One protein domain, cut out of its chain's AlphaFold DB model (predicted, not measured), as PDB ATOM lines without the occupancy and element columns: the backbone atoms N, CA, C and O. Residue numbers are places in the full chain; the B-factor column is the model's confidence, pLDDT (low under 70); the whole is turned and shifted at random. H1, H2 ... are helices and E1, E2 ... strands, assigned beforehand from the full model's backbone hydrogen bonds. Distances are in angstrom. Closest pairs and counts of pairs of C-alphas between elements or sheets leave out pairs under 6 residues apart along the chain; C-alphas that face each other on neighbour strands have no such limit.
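This is residues 4 to 109 of the 471 residues of an uncharacterized protein of Selaginella moellendorffii (UniProt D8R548). There is little regular structure: a small three-strand sheet amid long loops, H1 over it, H3 beyond H1 toward one end of the longest axis, H2 toward the other. The 106 printed residues include E1, E2, H1, H2, E3, H3 in that order, 41 residues, class mixed; the sheet, E2 E1 E3, is mixed. The whole is compact, radius of gyration of the C-alphas 13.0 A, spanning 38 by 31 by 22 A.

E1 is residues 4 to 8, from C-alpha 4 at (-2.187, -18.179, -40.782); E2 17 to 22, 15.9 A; H1 29 to 36; H2 62 to 70; E3 88 to 90; H3 99 to 108, 15.2 A, ending at C-alpha 108 (-11.140, -19.089, -22.440).

E1 and E2 form an antiparallel hairpin; N 4 and O 19, 2.8 A, are within hydrogen-bond range. E1 and E3 are parallel, with N 7 and O 88 at 2.9 A. H1 is on the sheet, height 8.2 A; H2 only grazes it. H1 touches H3, closest C-alphas Ala 34 and Phe 106, 5.1 A, opposite ways at a steep tilt of 46 degrees. Every O i to N i+4 pair is within range in H1 and H2, 4 of 6 in H3.

The farthest C-alphas, Leu 73 and Asp 104, are 39.2 A apart. The printed part has no cut; links H1 to H2 and H2 to E3 are long. pLDDT is under 70 at residues 10 to 15, 73 to 78 and 96 to 109.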
ATOM      1  N   ALA A   4      -1.518 -18.225 -39.485       82.44
ATOM      2  CA  ALA A   4      -2.187 -18.179 -40.782       82.44
ATOM      3  C   ALA A   4      -3.339 -17.167 -40.772       82.44
ATOM      4  O   ALA A   4      -4.063 -17.047 -39.783       82.44
ATOM      5  N   TRP A   5      -3.507 -16.430 -41.867       83.50
ATOM      6  CA  TRP A   5      -4.662 -15.564 -42.081       83.50
ATOM      7  C   TRP A   5      -5.865 -16.406 -42.480       83.50
ATOM      8  O   TRP A   5      -5.821 -17.076 -43.506       83.50
ATOM      9  N   ILE A   6      -6.930 -16.354 -41.685       85.00
ATOM     10  CA  ILE A   6      -8.170 -17.094 -41.909       85.00
ATOM     11  C   ILE A   6      -9.304 -16.098 -42.164       85.00
ATOM     12  O   ILE A   6      -9.446 -15.115 -41.429       85.00
ATOM     13  N   GLY A   7     -10.087 -16.338 -43.212       84.75
ATOM     14  CA  GLY A   7     -11.303 -15.592 -43.550       84.75
ATOM     15  C   GLY A   7     -12.543 -16.483 -43.485       84.75
ATOM     16  O   GLY A   7     -12.421 -17.704 -43.551       84.75
ATOM     17  N   LEU A   8     -13.727 -15.875 -43.375       79.81
ATOM     18  CA  LEU A   8     -15.012 -16.578 -43.415       79.81
ATOM     19  C   LEU A   8     -15.759 -16.249 -44.714       79.81
ATOM     20  O   LEU A   8     -15.811 -15.079 -45.090       79.81
ATOM     21  N   GLU A   9     -16.338 -17.251 -45.382       70.88
ATOM     22  CA  GLU A   9     -17.041 -17.057 -46.669       70.88
ATOM     23  C   GLU A   9     -18.427 -16.395 -46.519       70.88
ATOM     24  O   GLU A   9     -18.858 -15.683 -47.420       70.88
ATOM     25  N   GLU A  10     -19.124 -16.594 -45.390       60.00
ATOM     26  CA  GLU A  10     -20.544 -16.204 -45.242       60.00
ATOM     27  C   GLU A  10     -20.807 -14.688 -45.178       60.00
ATOM     28  O   GLU A  10     -21.929 -14.258 -45.435       60.00
ATOM     29  N   ASP A  11     -19.795 -13.862 -44.910       45.19
ATOM     30  CA  ASP A  11     -19.936 -12.406 -44.905       45.19
ATOM     31  C   ASP A  11     -19.116 -11.838 -46.063       45.19
ATOM     32  O   ASP A  11     -17.890 -11.806 -45.978       45.19
ATOM     33  N   GLY A  12     -19.770 -11.388 -47.141       39.75
ATOM     34  CA  GLY A  12     -19.149 -10.790 -48.335       39.75
ATOM     35  C   GLY A  12     -18.261  -9.567 -48.048       39.75
ATOM     36  O   GLY A  12     -18.632  -8.434 -48.348       39.75
ATOM     37  N   GLY A  13     -17.079  -9.799 -47.469       43.41
ATOM     38  CA  GLY A  13     -16.154  -8.788 -46.949       43.41
ATOM     39  C   GLY A  13     -15.675  -8.990 -45.500       43.41
ATOM     40  O   GLY A  13     -15.143  -8.044 -44.916       43.41
ATOM     41  N   GLY A  14     -15.847 -10.171 -44.892       53.28
ATOM     42  CA  GLY A  14     -15.359 -10.482 -43.545       53.28
ATOM     43  C   GLY A  14     -13.852 -10.230 -43.378       53.28
ATOM     44  O   GLY A  14     -13.029 -10.618 -44.207       53.28
ATOM     45  N   LYS A  15     -13.469  -9.550 -42.290       67.12
ATOM     46  CA  LYS A  15     -12.074  -9.196 -41.991       67.12
ATOM     47  C   LYS A  15     -11.275 -10.469 -41.705       67.12
ATOM     48  O   LYS A  15     -11.482 -11.088 -40.668       67.12
ATOM     49  N   ALA A  16     -10.341 -10.827 -42.585       76.44
ATOM     50  CA  ALA A  16      -9.399 -11.908 -42.313       76.44
ATOM     51  C   ALA A  16      -8.608 -11.628 -41.029       76.44
ATOM     52  O   ALA A  16      -8.145 -10.500 -40.806       76.44
ATOM     53  N   LEU A  17      -8.442 -12.654 -40.198       75.12
ATOM     54  CA  LEU A  17      -7.757 -12.576 -38.912       75.12
ATOM     55  C   LEU A  17      -6.594 -13.555 -38.864       75.12
ATOM     56  O   LEU A  17      -6.621 -14.613 -39.484       75.12
ATOM     57  N   LEU A  18      -5.553 -13.180 -38.129       81.44
ATOM     58  CA  LEU A  18      -4.345 -13.978 -37.997       81.44
ATOM     59  C   LEU A  18      -4.498 -14.959 -36.826       81.44
ATOM     60  O   LEU A  18      -4.534 -14.535 -35.671       81.44
ATOM     61  N   PHE A  19      -4.559 -16.257 -37.124       79.38
ATOM     62  CA  PHE A  19      -4.651 -17.334 -36.138       79.38
ATOM     63  C   PHE A  19      -3.299 -18.028 -35.955       79.38
ATOM     64  O   PHE A  19      -2.673 -18.397 -36.950       79.38
ATOM     65  N   PRO A  20      -2.830 -18.250 -34.716       78.69
ATOM     66  CA  PRO A  20      -1.609 -19.008 -34.476       78.69
ATOM     67  C   PRO A  20      -1.758 -20.471 -34.919       78.69
ATOM     68  O   PRO A  20      -2.841 -21.053 -34.849       78.69
ATOM     69  N   LEU A  21      -0.647 -21.073 -35.350       82.00
ATOM     70  CA  LEU A  21      -0.578 -22.486 -35.721       82.00
ATOM     71  C   LEU A  21      -0.050 -23.330 -34.557       82.00
ATOM     72  O   LEU A  21       1.010 -23.048 -33.992       82.00
ATOM     73  N   HIS A  22      -0.726 -24.436 -34.252       79.62
ATOM     74  CA  HIS A  22      -0.218 -25.430 -33.315       79.62
ATOM     75  C   HIS A  22       1.025 -26.120 -33.896       79.62
ATOM     76  O   HIS A  22       1.035 -26.553 -35.054       79.62
ATOM     77  N   LYS A  23       2.107 -26.177 -33.102       81.81
ATOM     78  CA  LYS A  23       3.437 -26.668 -33.523       81.81
ATOM     79  C   LYS A  23       3.934 -26.018 -34.828       81.81
ATOM     80  O   LYS A  23       4.643 -26.653 -35.606       81.81
ATOM     81  N   SER A  24       3.526 -24.769 -35.085       80.50
ATOM     82  CA  SER A  24       3.859 -24.004 -36.297       80.50
ATOM     83  C   SER A  24       3.423 -24.670 -37.614       80.50
ATOM     84  O   SER A  24       4.000 -24.383 -38.664       80.50
ATOM     85  N   LYS A  25       2.446 -25.589 -37.565       85.62
ATOM     86  CA  LYS A  25       2.008 -26.380 -38.728       85.62
ATOM     87  C   LYS A  25       0.500 -26.589 -38.821       85.62
ATOM     88  O   LYS A  25      -0.013 -26.624 -39.932       85.62
ATOM     89  N   HIS A  26      -0.200 -26.749 -37.701       88.62
ATOM     90  CA  HIS A  26      -1.602 -27.177 -37.680       88.62
ATOM     91  C   HIS A  26      -2.533 -26.013 -37.333       88.62
ATOM     92  O   HIS A  26      -2.220 -25.207 -36.457       88.62
ATOM     93  N   LEU A  27      -3.678 -25.921 -38.005       88.56
ATOM     94  CA  LEU A  27      -4.718 -24.940 -37.701       88.56
ATOM     95  C   LEU A  27      -5.400 -25.293 -36.380       88.56
ATOM     96  O   LEU A  27      -5.699 -26.451 -36.124       88.56
ATOM     97  N   MET A  28      -5.691 -24.303 -35.544       88.12
ATOM     98  CA  MET A  28      -6.410 -24.523 -34.285       88.12
ATOM     99  C   MET A  28      -7.923 -24.469 -34.534       88.12
ATOM    100  O   MET A  28      -8.551 -23.435 -34.309       88.12
ATOM    101  N   LEU A  29      -8.494 -25.563 -35.049       86.94
ATOM    102  CA  LEU A  29      -9.879 -25.634 -35.538       86.94
ATOM    103  C   LEU A  29     -10.923 -25.292 -34.471       86.94
ATOM    104  O   LEU A  29     -11.836 -24.526 -34.757       86.94
ATOM    105  N   ASP A  30     -10.760 -25.764 -33.234       82.50
ATOM    106  CA  ASP A  30     -11.673 -25.402 -32.140       82.50
ATOM    107  C   ASP A  30     -11.589 -23.907 -31.787       82.50
ATOM    108  O   ASP A  30     -12.604 -23.285 -31.483       82.50
ATOM    109  N   GLY A  31     -10.403 -23.298 -31.890       79.00
ATOM    110  CA  GLY A  31     -10.222 -21.857 -31.674       79.00
ATOM    111  C   GLY A  31     -10.822 -21.007 -32.798       79.00
ATOM    112  O   GLY A  31     -11.419 -19.965 -32.532       79.00
ATOM    113  N   ILE A  32     -10.693 -21.471 -34.043       84.12
ATOM    114  CA  ILE A  32     -11.326 -20.884 -35.232       84.12
ATOM    115  C   ILE A  32     -12.851 -20.963 -35.110       84.12
ATOM    116  O   ILE A  32     -13.537 -19.955 -35.256       84.12
ATOM    117  N   ALA A  33     -13.379 -22.145 -34.787       83.19
ATOM    118  CA  ALA A  33     -14.809 -22.368 -34.633       83.19
ATOM    119  C   ALA A  33     -15.397 -21.504 -33.514       83.19
ATOM    120  O   ALA A  33     -16.396 -20.824 -33.734       83.19
ATOM    121  N   ALA A  34     -14.747 -21.470 -32.347       76.75
ATOM    122  CA  ALA A  34     -15.180 -20.648 -31.221       76.75
ATOM    123  C   ALA A  34     -15.220 -19.156 -31.580       76.75
ATOM    124  O   ALA A  34     -16.193 -18.483 -31.258       76.75
ATOM    125  N   HIS A  35     -14.213 -18.649 -32.305       78.06
ATOM    126  CA  HIS A  35     -14.156 -17.239 -32.698       78.06
ATOM    127  C   HIS A  35     -15.372 -16.792 -33.520       78.06
ATOM    128  O   HIS A  35     -15.912 -15.711 -33.296       78.06
ATOM    129  N   TRP A  36     -15.795 -17.625 -34.472       77.88
ATOM    130  CA  TRP A  36     -16.899 -17.320 -35.385       77.88
ATOM    131  C   TRP A  36     -18.236 -17.958 -34.977       77.88
ATOM    132  O   TRP A  36     -19.203 -17.887 -35.733       77.88
ATOM    133  N   GLY A  37     -18.322 -18.579 -33.794       75.56
ATOM    134  CA  GLY A  37     -19.542 -19.250 -33.324       75.56
ATOM    135  C   GLY A  37     -19.961 -20.449 -34.185       75.56
ATOM    136  O   GLY A  37     -21.151 -20.744 -34.325       75.56
ATOM    137  N   LEU A  38     -18.995 -21.129 -34.799       83.81
ATOM    138  CA  LEU A  38     -19.220 -22.273 -35.677       83.81
ATOM    139  C   LEU A  38     -19.129 -23.590 -34.909       83.81
ATOM    140  O   LEU A  38     -18.508 -23.691 -33.852       83.81
ATOM    141  N   ASP A  39     -19.735 -24.631 -35.467       83.62
ATOM    142  CA  ASP A  39     -19.499 -25.996 -35.031       83.62
ATOM    143  C   ASP A  39     -18.156 -26.485 -35.607       83.62
ATOM    144  O   ASP A  39     -18.035 -26.609 -36.834       83.62
ATOM    145  N   PRO A  40     -17.150 -26.791 -34.762       82.75
ATOM    146  CA  PRO A  40     -15.838 -27.244 -35.223       82.75
ATOM    147  C   PRO A  40     -15.898 -28.502 -36.094       82.75
ATOM    148  O   PRO A  40     -15.060 -28.671 -36.976       82.75
ATOM    149  N   CYS A  41     -16.907 -29.360 -35.909       84.06
ATOM    150  CA  CYS A  41     -17.096 -30.570 -36.713       84.06
ATOM    151  C   CYS A  41     -17.582 -30.285 -38.143       84.06
ATOM    152  O   CYS A  41     -17.634 -31.187 -38.978       84.06
ATOM    153  N   THR A  42     -17.963 -29.041 -38.428       87.25
ATOM    154  CA  THR A  42     -18.515 -28.625 -39.721       87.25
ATOM    155  C   THR A  42     -17.574 -27.724 -40.507       87.25
ATOM    156  O   THR A  42     -17.946 -27.297 -41.599       87.25
ATOM    157  N   LEU A  43     -16.376 -27.448 -39.979       88.88
ATOM    158  CA  LEU A  43     -15.411 -26.581 -40.640       88.88
ATOM    159  C   LEU A  43     -14.911 -27.193 -41.951       88.88
ATOM    160  O   LEU A  43     -14.523 -28.365 -42.018       88.88
ATOM    161  N   ARG A  44     -14.888 -26.375 -43.000       88.50
ATOM    162  CA  ARG A  44     -14.435 -26.748 -44.338       88.50
ATOM    163  C   ARG A  44     -13.629 -25.628 -44.977       88.50
ATOM    164  O   ARG A  44     -13.881 -24.463 -44.707       88.50
ATOM    165  N   ALA A  45     -12.689 -25.985 -45.841       86.94
ATOM    166  CA  ALA A  45     -12.073 -25.063 -46.790       86.94
ATOM    167  C   ALA A  45     -12.496 -25.514 -48.193       86.94
ATOM    168  O   ALA A  45     -12.091 -26.588 -48.638       86.94
ATOM    169  N   ALA A  46     -13.389 -24.754 -48.832       82.31
ATOM    170  CA  ALA A  46     -14.208 -25.232 -49.952       82.31
ATOM    171  C   ALA A  46     -14.789 -26.636 -49.702       82.31
ATOM    172  O   ALA A  46     -15.538 -26.844 -48.746       82.31
ATOM    173  N   ASP A  47     -14.423 -27.612 -50.532       82.06
ATOM    174  CA  ASP A  47     -14.939 -28.977 -50.460       82.06
ATOM    175  C   ASP A  47     -14.156 -29.863 -49.477       82.06
ATOM    176  O   ASP A  47     -14.571 -30.985 -49.174       82.06
ATOM    177  N   LEU A  48     -13.030 -29.374 -48.942       86.25
ATOM    178  CA  LEU A  48     -12.193 -30.113 -48.004       86.25
ATOM    179  C   LEU A  48     -12.717 -29.973 -46.570       86.25
ATOM    180  O   LEU A  48     -12.675 -28.895 -45.978       86.25
ATOM    181  N   ALA A  49     -13.145 -31.088 -45.976       88.38
ATOM    182  CA  ALA A  49     -13.475 -31.147 -44.556       88.38
ATOM    183  C   ALA A  49     -12.220 -31.018 -43.684       88.38
ATOM    184  O   ALA A  49     -11.272 -31.798 -43.816       88.38
ATOM    185  N   LEU A  50     -12.225 -30.048 -42.768       90.88
ATOM    186  CA  LEU A  50     -11.129 -29.825 -41.832       90.88
ATOM    187  C   LEU A  50     -11.338 -30.709 -40.601       90.88
ATOM    188  O   LEU A  50     -12.064 -30.362 -39.674       90.88
ATOM    189  N   LEU A  51     -10.713 -31.885 -40.614       90.06
ATOM    190  CA  LEU A  51     -10.775 -32.834 -39.502       90.06
ATOM    191  C   LEU A  51      -9.869 -32.389 -38.355       90.06
ATOM    192  O   LEU A  51      -8.722 -31.993 -38.590       90.06
ATOM    193  N   LYS A  52     -10.371 -32.510 -37.122       89.50
ATOM    194  CA  LYS A  52      -9.626 -32.180 -35.905       89.50
ATOM    195  C   LYS A  52      -9.085 -33.408 -35.169       89.50
ATOM    196  O   LYS A  52      -9.685 -34.479 -35.229       89.50
ATOM    197  N   ASP A  53      -7.961 -33.233 -34.483       86.56
ATOM    198  CA  ASP A  53      -7.401 -34.175 -33.515       86.56
ATOM    199  C   ASP A  53      -8.106 -34.070 -32.147       86.56
ATOM    200  O   ASP A  53      -9.044 -33.284 -31.961       86.56
ATOM    201  N   ALA A  54      -7.681 -34.898 -31.187       81.81
ATOM    202  CA  ALA A  54      -8.248 -34.919 -29.837       81.81
ATOM    203  C   ALA A  54      -8.036 -33.589 -29.088       81.81
ATOM    204  O   ALA A  54      -8.799 -33.249 -28.185       81.81
ATOM    205  N   GLU A  55      -7.019 -32.826 -29.479       78.12
ATOM    206  CA  GLU A  55      -6.644 -31.532 -28.919       78.12
ATOM    207  C   GLU A  55      -7.311 -30.338 -29.627       78.12
ATOM    208  O   GLU A  55      -7.045 -29.189 -29.260       78.12
ATOM    209  N   GLY A  56      -8.165 -30.586 -30.624       80.88
ATOM    210  CA  GLY A  56      -8.925 -29.553 -31.326       80.88
ATOM    211  C   GLY A  56      -8.179 -28.840 -32.459       80.88
ATOM    212  O   GLY A  56      -8.623 -27.781 -32.913       80.88
ATOM    213  N   ASN A  57      -7.050 -29.378 -32.925       88.00
ATOM    214  CA  ASN A  57      -6.246 -28.844 -34.030       88.00
ATOM    215  C   ASN A  57      -6.454 -29.662 -35.305       88.00
ATOM    216  O   ASN A  57      -6.903 -30.797 -35.253       88.00
ATOM    217  N   SER A  58      -6.113 -29.119 -36.469       90.75
ATOM    218  CA  SER A  58      -6.247 -29.832 -37.733       90.75
ATOM    219  C   SER A  58      -5.300 -31.025 -37.799       90.75
ATOM    220  O   SER A  58      -4.098 -30.897 -37.559       90.75
ATOM    221  N   VAL A  59      -5.822 -32.176 -38.219       90.94
ATOM    222  CA  VAL A  59      -5.010 -33.381 -38.451       90.94
ATOM    223  C   VAL A  59      -3.973 -33.125 -39.552       90.94
ATOM    224  O   VAL A  59      -2.811 -33.507 -39.433       90.94
ATOM    225  N   LEU A  60      -4.381 -32.418 -40.609       90.69
ATOM    226  CA  LEU A  60      -3.499 -31.990 -41.694       90.69
ATOM    227  C   LEU A  60      -2.772 -30.691 -41.334       90.69
ATOM    228  O   LEU A  60      -3.333 -29.810 -40.683       90.69
ATOM    229  N   SER A  61      -1.527 -30.555 -41.788       90.44
ATOM    230  CA  SER A  61      -0.806 -29.279 -41.717       90.44
ATOM    231  C   SER A  61      -1.344 -28.272 -42.735       90.44
ATOM    232  O   SER A  61      -1.930 -28.654 -43.748       90.44
ATOM    233  N   LEU A  62      -1.105 -26.982 -42.495       88.19
ATOM    234  CA  LEU A  62      -1.510 -25.904 -43.395       88.19
ATOM    235  C   LEU A  62      -0.975 -26.114 -44.817       88.19
ATOM    236  O   LEU A  62      -1.742 -25.990 -45.762       88.19
ATOM    237  N   ASP A  63       0.292 -26.507 -44.965       87.19
ATOM    238  CA  ASP A  63       0.911 -26.761 -46.276       87.19
ATOM    239  C   ASP A  63       0.235 -27.927 -47.023       87.19
ATOM    240  O   ASP A  63       0.099 -27.913 -48.244       87.19
ATOM    241  N   GLN A  64      -0.222 -28.951 -46.294       89.25
ATOM    242  CA  GLN A  64      -0.964 -30.068 -46.885       89.25
ATOM    243  C   GLN A  64      -2.373 -29.647 -47.301       89.25
ATOM    244  O   GLN A  64      -2.833 -30.031 -48.372       89.25
ATOM    245  N   ILE A  65      -3.043 -28.843 -46.472       88.31
ATOM    246  CA  ILE A  65      -4.360 -28.280 -46.775       88.31
ATOM    247  C   ILE A  65      -4.270 -27.424 -48.042       88.31
ATOM    248  O   ILE A  65      -5.002 -27.673 -48.994       88.31
ATOM    249  N   THR A  66      -3.332 -26.478 -48.109       86.19
ATOM    250  CA  THR A  66      -3.166 -25.600 -49.277       86.19
ATOM    251  C   THR A  66      -2.755 -26.370 -50.530       86.19
ATOM    252  O   THR A  66      -3.257 -26.070 -51.613       86.19
ATOM    253  N   SER A  67      -1.920 -27.409 -50.406       86.50
ATOM    254  CA  SER A  67      -1.571 -28.288 -51.530       86.50
ATOM    255  C   SER A  67      -2.783 -29.047 -52.076       86.50
ATOM    256  O   SER A  67      -2.908 -29.188 -53.292       86.50
ATOM    257  N   LEU A  68      -3.672 -29.536 -51.205       85.25
ATOM    258  CA  LEU A  68      -4.900 -30.221 -51.619       85.25
ATOM    259  C   LEU A  68      -5.873 -29.251 -52.291       85.25
ATOM    260  O   LEU A  68      -6.400 -29.563 -53.356       85.25
ATOM    261  N   LEU A  69      -6.049 -28.055 -51.731       83.19
ATOM    262  CA  LEU A  69      -6.902 -27.020 -52.320       83.19
ATOM    263  C   LEU A  69      -6.379 -26.554 -53.685       83.19
ATOM    264  O   LEU A  69      -7.156 -26.409 -54.621       83.19
ATOM    265  N   SER A  70      -5.058 -26.419 -53.841       76.44
ATOM    266  CA  SER A  70      -4.428 -26.033 -55.114       76.44
ATOM    267  C   SER A  70      -4.625 -27.072 -56.224       76.44
ATOM    268  O   SER A  70      -4.566 -26.732 -57.403       76.44
ATOM    269  N   SER A  71      -4.861 -28.339 -55.865       73.31
ATOM    270  CA  SER A  71      -5.165 -29.404 -56.829       73.31
ATOM    271  C   SER A  71      -6.619 -29.386 -57.323       73.31
ATOM    272  O   SER A  71      -6.942 -30.025 -58.325       73.31
ATOM    273  N   GLN A  72      -7.498 -28.630 -56.656       73.19
ATOM    274  CA  GLN A  72      -8.899 -28.480 -57.032       73.19
ATOM    275  C   GLN A  72      -9.039 -27.286 -57.991       73.19
ATOM    276  O   GLN A  72      -9.081 -26.127 -57.585       73.19
ATOM    277  N   LEU A  73      -9.096 -27.589 -59.293       53.94
ATOM    278  CA  LEU A  73      -9.082 -26.645 -60.429       53.94
ATOM    279  C   LEU A  73     -10.146 -25.523 -60.389       53.94
ATOM    280  O   LEU A  73     -10.046 -24.566 -61.153       53.94
ATOM    281  N   SER A  74     -11.154 -25.622 -59.522       59.78
ATOM    282  CA  SER A  74     -12.276 -24.684 -59.406       59.78
ATOM    283  C   SER A  74     -12.091 -23.564 -58.375       59.78
ATOM    284  O   SER A  74     -12.900 -22.642 -58.358       59.78
ATOM    285  N   HIS A  75     -11.047 -23.600 -57.535       57.34
ATOM    286  CA  HIS A  75     -11.020 -22.817 -56.288       57.34
ATOM    287  C   HIS A  75      -9.824 -21.854 -56.144       57.34
ATOM    288  O   HIS A  75      -9.205 -21.747 -55.086       57.34
ATOM    289  N   SER A  76      -9.512 -21.089 -57.196       52.22
ATOM    290  CA  SER A  76      -8.394 -20.119 -57.222       52.22
ATOM    291  C   SER A  76      -8.524 -18.926 -56.253       52.22
ATOM    292  O   SER A  76      -7.616 -18.099 -56.176       52.22
ATOM    293  N   GLN A  77      -9.629 -18.828 -55.508       59.00
ATOM    294  CA  GLN A  77      -9.952 -17.700 -54.626       59.00
ATOM    295  C   GLN A  77      -9.841 -18.012 -53.122       59.00
ATOM    296  O   GLN A  77     -10.034 -17.114 -52.310       59.00
ATOM    297  N   LEU A  78      -9.501 -19.247 -52.730       66.19
ATOM    298  CA  LEU A  78      -9.501 -19.662 -51.316       66.19
ATOM    299  C   LEU A  78      -8.318 -19.163 -50.485       66.19
ATOM    300  O   LEU A  78      -8.345 -19.349 -49.274       66.19
ATOM    301  N   GLY A  79      -7.308 -18.560 -51.118       73.81
ATOM    302  CA  GLY A  79      -6.108 -18.042 -50.460       73.81
ATOM    303  C   GLY A  79      -5.223 -19.113 -49.809       73.81
ATOM    304  O   GLY A  79      -5.614 -20.250 -49.567       73.81
ATOM    305  N   ASP A  80      -3.973 -18.746 -49.549       79.94
ATOM    306  CA  ASP A  80      -2.954 -19.618 -48.952       79.94
ATOM    307  C   ASP A  80      -2.776 -19.375 -47.443       79.94
ATOM    308  O   ASP A  80      -2.011 -20.068 -46.772       79.94
ATOM    309  N   GLY A  81      -3.468 -18.370 -46.898       79.88
ATOM    310  CA  GLY A  81      -3.347 -17.939 -45.513       79.88
ATOM    311  C   GLY A  81      -2.017 -17.256 -45.190       79.88
ATOM    312  O   GLY A  81      -1.769 -16.946 -44.023       79.88
ATOM    313  N   LEU A  82      -1.159 -16.981 -46.181       81.38
ATOM    314  CA  LEU A  82       0.145 -16.351 -45.947       81.38
ATOM    315  C   LEU A  82       0.011 -14.839 -45.719       81.38
ATOM    316  O   LEU A  82       0.855 -14.228 -45.057       81.38
ATOM    317  N   SER A  83      -1.045 -14.227 -46.256       78.69
ATOM    318  CA  SER A  83      -1.282 -12.787 -46.188       78.69
ATOM    319  C   SER A  83      -2.750 -12.453 -45.936       78.69
ATOM    320  O   SER A  83      -3.645 -13.251 -46.197       78.69
ATOM    321  N   GLN A  84      -3.008 -11.231 -45.470       76.12
ATOM    322  CA  GLN A  84      -4.371 -10.729 -45.300       76.12
ATOM    323  C   GLN A  84      -5.104 -10.553 -46.644       76.12
ATOM    324  O   GLN A  84      -6.329 -10.539 -46.671       76.12
ATOM    325  N   GLN A  85      -4.361 -10.393 -47.747       78.75
ATOM    326  CA  GLN A  85      -4.893 -10.287 -49.107       78.75
ATOM    327  C   GLN A  85      -5.256 -11.652 -49.707       78.75
ATOM    328  O   GLN A  85      -6.080 -11.710 -50.612       78.75
ATOM    329  N   THR A  86      -4.649 -12.729 -49.202       80.00
ATOM    330  CA  THR A  86      -4.872 -14.120 -49.624       80.00
ATOM    331  C   THR A  86      -5.187 -15.011 -48.418       80.00
ATOM    332  O   THR A  86      -4.481 -15.991 -48.170       80.00
ATOM    333  N   PRO A  87      -6.211 -14.678 -47.612       84.31
ATOM    334  CA  PRO A  87      -6.529 -15.455 -46.424       84.31
ATOM    335  C   PRO A  87      -7.076 -16.829 -46.812       84.31
ATOM    336  O   PRO A  87      -7.800 -16.929 -47.795       84.31
ATOM    337  N   LEU A  88      -6.775 -17.859 -46.020       86.94
ATOM    338  CA  LEU A  88      -7.408 -19.164 -46.162       86.94
ATOM    339  C   LEU A  88      -8.884 -19.031 -45.772       86.94
ATOM    340  O   LEU A  88      -9.198 -18.736 -44.615       86.94
ATOM    341  N   VAL A  89      -9.782 -19.222 -46.730       86.50
ATOM    342  CA  VAL A  89     -11.225 -19.080 -46.512       86.50
ATOM    343  C   VAL A  89     -11.800 -20.374 -45.935       86.50
ATOM    344  O   VAL A  89     -11.630 -21.452 -46.508       86.50
ATOM    345  N   ILE A  90     -12.477 -20.263 -44.791       87.25
ATOM    346  CA  ILE A  90     -13.130 -21.369 -44.085       87.25
ATOM    347  C   ILE A  90     -14.641 -21.117 -43.997       87.25
ATOM    348  O   ILE A  90     -15.095 -19.995 -43.769       87.25
ATOM    349  N   THR A  91     -15.423 -22.182 -44.136       86.06
ATOM    350  CA  THR A  91     -16.869 -22.227 -43.896       86.06
ATOM    351  C   THR A  91     -17.209 -23.181 -42.765       86.06
ATOM    352  O   THR A  91     -16.428 -24.069 -42.431       86.06
ATOM    353  N   GLY A  92     -18.381 -23.014 -42.158       84.81
ATOM    354  CA  GLY A  92     -18.900 -23.917 -41.137       84.81
ATOM    355  C   GLY A  92     -20.345 -23.581 -40.793       84.81
ATOM    356  O   GLY A  92     -20.819 -22.487 -41.076       84.81
ATOM    357  N   LYS A  93     -21.063 -24.521 -40.177       85.31
ATOM    358  CA  LYS A  93     -22.416 -24.274 -39.668       85.31
ATOM    359  C   LYS A  93     -22.325 -23.562 -38.328       85.31
ATOM    360  O   LYS A  93     -21.530 -23.953 -37.477       85.31
ATOM    361  N   ARG A  94     -23.175 -22.563 -38.105       80.06
ATOM    362  CA  ARG A  94     -23.287 -21.907 -36.796       80.06
ATOM    363  C   ARG A  94     -23.788 -22.889 -35.736       80.06
ATOM    364  O   ARG A  94     -24.691 -23.688 -36.007       80.06
ATOM    365  N   ARG A  95     -23.233 -22.813 -34.524       71.50
ATOM    366  CA  ARG A  95     -23.835 -23.468 -33.353       71.50
ATOM    367  C   ARG A  95     -25.184 -22.808 -33.062       71.50
ATOM    368  O   ARG A  95     -25.341 -21.605 -33.246       71.50
ATOM    369  N   ARG A  96     -26.179 -23.611 -32.666       58.69
ATOM    370  CA  ARG A  96     -27.531 -23.115 -32.336       58.69
ATOM    371  C   ARG A  96     -27.577 -22.336 -31.018       58.69
ATOM    372  O   ARG A  96     -28.577 -21.672 -30.765       58.69
ATOM    373  N   ASP A  97     -26.511 -22.396 -30.230       55.34
ATOM    374  CA  ASP A  97     -26.411 -21.708 -28.949       55.34
ATOM    375  C   ASP A  97     -25.994 -20.244 -29.153       55.34
ATOM    376  O   ASP A  97     -25.283 -19.898 -30.100       55.34
ATOM    377  N   SER A  98     -26.535 -19.364 -28.311       51.38
ATOM    378  CA  SER A  98     -26.571 -17.916 -28.536       51.38
ATOM    379  C   SER A  98     -25.182 -17.291 -28.766       51.38
ATOM    380  O   SER A  98     -24.199 -17.670 -28.135       51.38
ATOM    381  N   LEU A  99     -25.110 -16.271 -29.635       50.72
ATOM    382  CA  LEU A  99     -23.881 -15.538 -30.006       50.72
ATOM    383  C   LEU A  99     -23.034 -15.053 -28.804       50.72
ATOM    384  O   LEU A  99     -21.841 -14.802 -28.958       50.72
ATOM    385  N   PHE A 100     -23.647 -14.906 -27.626       46.50
ATOM    386  CA  PHE A 100     -22.992 -14.488 -26.386       46.50
ATOM    387  C   PHE A 100     -22.148 -15.601 -25.740       46.50
ATOM    388  O   PHE A 100     -21.038 -15.325 -25.296       46.50
ATOM    389  N   GLU A 101     -22.592 -16.862 -25.769       51.31
ATOM    390  CA  GLU A 101     -21.829 -17.987 -25.195       51.31
ATOM    391  C   GLU A 101     -20.580 -18.331 -26.027       51.31
ATOM    392  O   GLU A 101     -19.570 -18.795 -25.494       51.31
ATOM    393  N   ALA A 102     -20.606 -18.042 -27.333       52.16
ATOM    394  CA  ALA A 102     -19.457 -18.207 -28.227       52.16
ATOM    395  C   ALA A 102     -18.303 -17.230 -27.913       52.16
ATOM    396  O   ALA A 102     -17.130 -17.589 -28.029       52.16
ATOM    397  N   SER A 103     -18.616 -16.002 -27.479       50.59
ATOM    398  CA  SER A 103     -17.604 -14.990 -27.141       50.59
ATOM    399  C   SER A 103     -16.868 -15.326 -25.841       50.59
ATOM    400  O   SER A 103     -15.640 -15.228 -25.786       50.59
ATOM    401  N   ASP A 104     -17.596 -15.763 -24.811       57.06
ATOM    402  CA  ASP A 104     -16.999 -16.138 -23.525       57.06
ATOM    403  C   ASP A 104     -16.152 -17.410 -23.655       57.06
ATOM    404  O   ASP A 104     -15.001 -17.444 -23.211       57.06
ATOM    405  N   THR A 105     -16.643 -18.414 -24.390       58.62
ATOM    406  CA  THR A 105     -15.860 -19.627 -24.677       58.62
ATOM    407  C   THR A 105     -14.605 -19.338 -25.503       58.62
ATOM    408  O   THR A 105     -13.562 -19.947 -25.252       58.62
ATOM    409  N   PHE A 106     -14.636 -18.377 -26.436       60.56
ATOM    410  CA  PHE A 106     -13.450 -17.972 -27.195       60.56
ATOM    411  C   PHE A 106     -12.354 -17.382 -26.300       60.56
ATOM    412  O   PHE A 106     -11.191 -17.779 -26.436       60.56
ATOM    413  N   HIS A 107     -12.699 -16.481 -25.372       62.66
ATOM    414  CA  HIS A 107     -11.737 -15.865 -24.451       62.66
ATOM    415  C   HIS A 107     -11.055 -16.879 -23.523       62.66
ATOM    416  O   HIS A 107      -9.905 -16.675 -23.126       62.66
ATOM    417  N   GLU A 108     -11.712 -18.000 -23.230       64.81
ATOM    418  CA  GLU A 108     -11.140 -19.089 -22.440       64.81
ATOM    419  C   GLU A 108     -10.173 -19.983 -23.236       64.81
ATOM    420  O   GLU A 108      -9.278 -20.605 -22.643       64.81
ATOM    421  N   THR A 109     -10.274 -20.003 -24.572       59.97
ATOM    422  CA  THR A 109      -9.358 -20.766 -25.434       59.97
ATOM    423  C   THR A 109      -7.928 -20.218 -25.404       59.97
ATOM    424  O   THR A 109      -7.672 -19.036 -25.165       59.97
TER     425      THR A 109